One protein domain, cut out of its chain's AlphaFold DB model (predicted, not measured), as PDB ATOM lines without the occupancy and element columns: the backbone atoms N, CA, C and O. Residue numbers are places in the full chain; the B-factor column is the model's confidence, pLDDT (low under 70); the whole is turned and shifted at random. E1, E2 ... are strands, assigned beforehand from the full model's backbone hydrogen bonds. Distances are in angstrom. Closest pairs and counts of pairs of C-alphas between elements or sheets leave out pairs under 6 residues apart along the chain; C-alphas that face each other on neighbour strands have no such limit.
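This is residues 88 to 133 of the 386 residues of the protein "ATPase_AAA_core domain-containing protein" of Firmicutes bacterium AF25-13AC (UniProt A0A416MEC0). There is little regular structure here: one long two-stranded hairpin, E1 and E2, with an unnamed stretch at its open end, residues 88 to 102, and a tail, residues 121 to 133, that folds back beside E2. The printed part has 46 residues, no named helix and two antiparallel strands, all strand by class, with 16 residues in named elements. It is only just loose, close to compact, with a radius of gyration of the C-alphas of 11.6 A and spans of 31 by 21 by 17 A.

E1, residues 103 to 109, begins at C-alpha 103 (28.330, -16.423, 28.278) and is 20.0 A long. E2, residues 112 to 120, is 24.3 A long and ends at C-alpha 120 (28.772, -17.204, 34.805).

E1 and E2 form a hairpin through a tight link, antiparallel at 173 degrees. N 105 and O 117 are within hydrogen-bond range at 2.9 A. Residues 123 to 124 and 131 to 132 pair antiparallel with residues 119 to 120 and 115 to 116 of E2.

The C-alphas farthest apart, of Ala 90 and Asp 111, are 32.6 A apart. The printed part has no cut. Residues 98 to 100 and 127 to 133 have pLDDT under 70.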
ATOM      1  N   GLU A  88      36.451 -31.027  30.765       90.62
ATOM      2  CA  GLU A  88      36.830 -30.722  29.371       90.62
ATOM      3  C   GLU A  88      37.655 -29.438  29.248       90.62
ATOM      4  O   GLU A  88      38.669 -29.407  28.564       90.62
ATOM      5  N   PHE A  89      37.255 -28.379  29.954       91.81
ATOM      6  CA  PHE A  89      37.848 -27.047  29.811       91.81
ATOM      7  C   PHE A  89      38.799 -26.692  30.955       91.81
ATOM      8  O   PHE A  89      39.027 -25.515  31.220       91.81
ATOM      9  N   ALA A  90      39.291 -27.678  31.712       91.25
ATOM     10  CA  ALA A  90      40.156 -27.453  32.877       91.25
ATOM     11  C   ALA A  90      39.618 -26.368  33.843       91.25
ATOM     12  O   ALA A  90      40.375 -25.591  34.423       91.25
ATOM     13  N   ARG A  91      38.288 -26.338  34.039       90.56
ATOM     14  CA  ARG A  91      37.531 -25.354  34.849       90.56
ATOM     15  C   ARG A  91      37.486 -23.923  34.291       90.56
ATOM     16  O   ARG A  91      37.049 -23.023  35.006       90.56
ATOM     17  N   GLN A  92      37.869 -23.717  33.037       92.25
ATOM     18  CA  GLN A  92      37.913 -22.418  32.367       92.25
ATOM     19  C   GLN A  92      37.140 -22.459  31.040       92.25
ATOM     20  O   GLN A  92      37.710 -22.409  29.958       92.25
ATOM     21  N   VAL A  93      35.815 -22.584  31.130       92.12
ATOM     22  CA  VAL A  93      34.937 -22.638  29.949       92.12
ATOM     23  C   VAL A  93      34.638 -21.247  29.370       92.12
ATOM     24  O   VAL A  93      34.376 -21.124  28.178       92.12
ATOM     25  N   GLN A  94      34.661 -20.190  30.190       91.50
ATOM     26  CA  GLN A  94      34.415 -18.826  29.718       91.50
ATOM     27  C   GLN A  94      35.681 -18.189  29.135       91.50
ATOM     28  O   GLN A  94      36.788 -18.449  29.620       91.50
ATOM     29  N   PRO A  95      35.532 -17.302  28.134       88.69
ATOM     30  CA  PRO A  95      36.659 -16.591  27.551       88.69
ATOM     31  C   PRO A  95      37.377 -15.737  28.604       88.69
ATOM     32  O   PRO A  95      36.761 -15.153  29.493       88.69
ATOM     33  N   ILE A  96      38.705 -15.642  28.494       86.12
ATOM     34  CA  ILE A  96      39.519 -14.768  29.359       86.12
ATOM     35  C   ILE A  96      39.237 -13.292  29.049       86.12
ATOM     36  O   ILE A  96      39.208 -12.447  29.944       86.12
ATOM     37  N   ARG A  97      38.995 -12.981  27.774       80.19
ATOM     38  CA  ARG A  97      38.524 -11.667  27.339       80.19
ATOM     39  C   ARG A  97      37.028 -11.560  27.638       80.19
ATOM     40  O   ARG A  97      36.271 -12.457  27.287       80.19
ATOM     41  N   GLY A  98      36.600 -10.479  28.290       69.31
ATOM     42  CA  GLY A  98      35.178 -10.240  28.564       69.31
ATOM     43  C   GLY A  98      34.581 -11.008  29.755       69.31
ATOM     44  O   GLY A  98      33.362 -11.129  29.825       69.31
ATOM     45  N   GLN A  99      35.393 -11.471  30.720       64.00
ATOM     46  CA  GLN A  99      34.926 -12.217  31.913       64.00
ATOM     47  C   GLN A  99      33.876 -11.499  32.780       64.00
ATOM     48  O   GLN A  99      33.235 -12.136  33.610       64.00
ATOM     49  N   ASN A 100      33.678 -10.192  32.599       68.00
ATOM     50  CA  ASN A 100      32.676  -9.432  33.347       68.00
ATOM     51  C   ASN A 100      31.228  -9.715  32.893       68.00
ATOM     52  O   ASN A 100      30.301  -9.187  33.502       68.00
ATOM     53  N   GLY A 101      31.024 -10.499  31.826       80.56
ATOM     54  CA  GLY A 101      29.708 -10.833  31.277       80.56
ATOM     55  C   GLY A 101      29.333 -12.311  31.407       80.56
ATOM     56  O   GLY A 101      30.181 -13.188  31.588       80.56
ATOM     57  N   SER A 102      28.038 -12.591  31.272       88.44
ATOM     58  CA  SER A 102      27.543 -13.953  31.098       88.44
ATOM     59  C   SER A 102      27.837 -14.457  29.683       88.44
ATOM     60  O   SER A 102      27.798 -13.705  28.709       88.44
ATOM     61  N   SER A 103      28.155 -15.743  29.564       90.50
ATOM     62  CA  SER A 103      28.330 -16.423  28.278       90.50
ATOM     63  C   SER A 103      27.129 -17.321  28.008       90.50
ATOM     64  O   SER A 103      26.559 -17.883  28.939       90.50
ATOM     65  N   VAL A 104      26.746 -17.478  26.741       90.06
ATOM     66  CA  VAL A 104      25.624 -18.342  26.352       90.06
ATOM     67  C   VAL A 104      26.127 -19.424  25.407       90.06
ATOM     68  O   VAL A 104      26.782 -19.120  24.415       90.06
ATOM     69  N   ILE A 105      25.802 -20.681  25.709       89.44
ATOM     70  CA  ILE A 105      25.993 -21.813  24.799       89.44
ATOM     71  C   ILE A 105      24.616 -22.306  24.378       89.44
ATOM     72  O   ILE A 105      23.815 -22.704  25.223       89.44
ATOM     73  N   SER A 106      24.340 -22.316  23.078       88.38
ATOM     74  CA  SER A 106      23.049 -22.756  22.555       88.38
ATOM     75  C   SER A 106      23.194 -23.591  21.294       88.38
ATOM     76  O   SER A 106      23.998 -23.264  20.425       88.38
ATOM     77  N   LEU A 107      22.354 -24.616  21.175       86.75
ATOM     78  CA  LEU A 107      22.199 -25.418  19.967       86.75
ATOM     79  C   LEU A 107      20.747 -25.346  19.501       86.75
ATOM     80  O   LEU A 107      19.822 -25.632  20.269       86.75
ATOM     81  N   THR A 108      20.556 -24.978  18.236       86.56
ATOM     82  CA  THR A 108      19.239 -24.790  17.618       86.56
ATOM     83  C   THR A 108      19.192 -25.426  16.230       86.56
ATOM     84  O   THR A 108      20.232 -25.627  15.608       86.56
ATOM     85  N   ASP A 109      17.993 -25.776  15.778       82.31
ATOM     86  CA  ASP A 109      17.698 -26.287  14.435       82.31
ATOM     87  C   ASP A 109      16.364 -25.681  13.986       82.31
ATOM     88  O   ASP A 109      15.294 -26.033  14.496       82.31
ATOM     89  N   GLY A 110      16.449 -24.664  13.124       82.94
ATOM     90  CA  GLY A 110      15.341 -23.746  12.859       82.94
ATOM     91  C   GLY A 110      14.830 -23.104  14.155       82.94
ATOM     92  O   GLY A 110      15.606 -22.616  14.973       82.94
ATOM     93  N   ASP A 111      13.519 -23.169  14.381       82.75
ATOM     94  CA  ASP A 111      12.880 -22.631  15.592       82.75
ATOM     95  C   ASP A 111      13.048 -23.531  16.831       82.75
ATOM     96  O   ASP A 111      12.650 -23.176  17.947       82.75
ATOM     97  N   LYS A 112      13.605 -24.736  16.660       81.31
ATOM     98  CA  LYS A 112      13.740 -25.710  17.739       81.31
ATOM     99  C   LYS A 112      15.035 -25.474  18.508       81.31
ATOM    100  O   LYS A 112      16.129 -25.657  17.988       81.31
ATOM    101  N   VAL A 113      14.910 -25.154  19.794       80.94
ATOM    102  CA  VAL A 113      16.049 -25.055  20.721       80.94
ATOM    103  C   VAL A 113      16.301 -26.415  21.369       80.94
ATOM    104  O   VAL A 113      15.454 -26.907  22.116       80.94
ATOM    105  N   TYR A 114      17.462 -27.020  21.109       78.81
ATOM    106  CA  TYR A 114      17.868 -28.281  21.738       78.81
ATOM    107  C   TYR A 114      18.359 -28.068  23.160       78.81
ATOM    108  O   TYR A 114      17.887 -28.722  24.094       78.81
ATOM    109  N   PHE A 115      19.281 -27.123  23.316       83.00
ATOM    110  CA  PHE A 115      19.677 -26.623  24.616       83.00
ATOM    111  C   PHE A 115      20.116 -25.167  24.531       83.00
ATOM    112  O   PHE A 115      20.563 -24.692  23.490       83.00
ATOM    113  N   SER A 116      19.978 -24.472  25.652       85.94
ATOM    114  CA  SER A 116      20.523 -23.137  25.876       85.94
ATOM    115  C   SER A 116      21.004 -23.091  27.315       85.94
ATOM    116  O   SER A 116      20.247 -23.451  28.213       85.94
ATOM    117  N   LEU A 117      22.253 -22.694  27.522       86.88
ATOM    118  CA  LEU A 117      22.929 -22.652  28.812       86.88
ATOM    119  C   LEU A 117      23.529 -21.269  28.995       86.88
ATOM    120  O   LEU A 117      24.265 -20.807  28.125       86.88
ATOM    121  N   THR A 118      23.268 -20.655  30.140       89.81
ATOM    122  CA  THR A 118      23.965 -19.439  30.553       89.81
ATOM    123  C   THR A 118      25.068 -19.822  31.531       89.81
ATOM    124  O   THR A 118      24.852 -20.620  32.446       89.81
ATOM    125  N   ILE A 119      26.264 -19.282  31.316       90.06
ATOM    126  CA  ILE A 119      27.460 -19.552  32.103       90.06
ATOM    127  C   ILE A 119      27.942 -18.250  32.729       90.06
ATOM    128  O   ILE A 119      28.165 -17.262  32.029       90.06
ATOM    129  N   GLU A 120      28.149 -18.280  34.041       90.75
ATOM    130  CA  GLU A 120      28.772 -17.204  34.805       90.75
ATOM    131  C   GLU A 120      29.790 -17.790  35.780       90.75
ATOM    132  O   GLU A 120      29.562 -18.834  36.398       90.75
ATOM    133  N   ASN A 121      30.935 -17.124  35.925       90.12
ATOM    134  CA  ASN A 121      32.054 -17.594  36.743       90.12
ATOM    135  C   ASN A 121      32.418 -19.068  36.463       90.12
ATOM    136  O   ASN A 121      32.647 -19.843  37.394       90.12
ATOM    137  N   ASN A 122      32.438 -19.468  35.186       90.62
ATOM    138  CA  ASN A 122      32.694 -20.837  34.714       90.62
ATOM    139  C   ASN A 122      31.702 -21.910  35.205       90.62
ATOM    140  O   ASN A 122      32.037 -23.096  35.215       90.62
ATOM    141  N   ASN A 123      30.491 -21.527  35.617       90.25
ATOM    142  CA  ASN A 123      29.446 -22.461  36.029       90.25
ATOM    143  C   ASN A 123      28.122 -22.137  35.337       90.25
ATOM    144  O   ASN A 123      27.791 -20.977  35.109       90.25
ATOM    145  N   VAL A 124      27.342 -23.173  35.038       89.06
ATOM    146  CA  VAL A 124      25.967 -23.021  34.559       89.06
ATOM    147  C   VAL A 124      25.136 -22.346  35.653       89.06
ATOM    148  O   VAL A 124      25.133 -22.806  36.801       89.06
ATOM    149  N   VAL A 125      24.424 -21.274  35.310       86.81
ATOM    150  CA  VAL A 125      23.504 -20.560  36.213       86.81
ATOM    151  C   VAL A 125      22.053 -20.956  35.947       86.81
ATOM    152  O   VAL A 125      21.714 -21.368  34.843       86.81
ATOM    153  N   ASP A 126      21.199 -20.873  36.974       71.69
ATOM    154  CA  ASP A 126      19.757 -21.076  36.778       71.69
ATOM    155  C   ASP A 126      19.146 -19.780  36.262       71.69
ATOM    156  O   ASP A 126      18.998 -18.811  37.005       71.69
ATOM    157  N   ASP A 127      18.768 -19.776  34.991       64.12
ATOM    158  CA  ASP A 127      17.939 -18.730  34.416       64.12
ATOM    159  C   ASP A 127      16.672 -19.322  33.783       64.12
ATOM    160  O   ASP A 127      16.547 -20.520  33.529       64.12
ATOM    161  N   THR A 128      15.694 -18.461  33.506       54.97
ATOM    162  CA  THR A 128      14.446 -18.840  32.819       54.97
ATOM    163  C   THR A 128      14.665 -19.285  31.366       54.97
ATOM    164  O   THR A 128      13.716 -19.718  30.707       54.97
ATOM    165  N   LYS A 129      15.896 -19.174  30.849       54.16
ATOM    166  CA  LYS A 129      16.281 -19.515  29.474       54.16
ATOM    167  C   LYS A 129      16.890 -20.910  29.367       54.16
ATOM    168  O   LYS A 129      16.939 -21.445  28.258       54.16
ATOM    169  N   THR A 130      17.302 -21.509  30.483       57.00
ATOM    170  CA  THR A 130      17.911 -22.833  30.505       57.00
ATOM    171  C   THR A 130      16.872 -23.883  30.134       57.00
ATOM    172  O   THR A 130      15.907 -24.132  30.857       57.00
ATOM    173  N   LYS A 131      17.039 -24.482  28.954       63.78
ATOM    174  CA  LYS A 131      16.109 -25.464  28.385       63.78
ATOM    175  C   LYS A 131      16.876 -26.721  28.010       63.78
ATOM    176  O   LYS A 131      17.892 -26.634  27.334       63.78
ATOM    177  N   PHE A 132      16.348 -27.876  28.410       63.00
ATOM    178  CA  PHE A 132      16.848 -29.189  28.010       63.00
ATOM    179  C   PHE A 132      15.733 -29.946  27.302       63.00
ATOM    180  O   PHE A 132      14.757 -30.359  27.931       63.00
ATOM    181  N   MET A 133      15.865 -30.134  25.993       58.50
ATOM    182  CA  MET A 133      15.045 -31.102  25.268       58.50
ATOM    183  C   MET A 133      15.850 -32.390  25.081       58.50
ATOM    184  O   MET A 133      17.077 -32.354  25.009       58.50
TER     185      MET A 133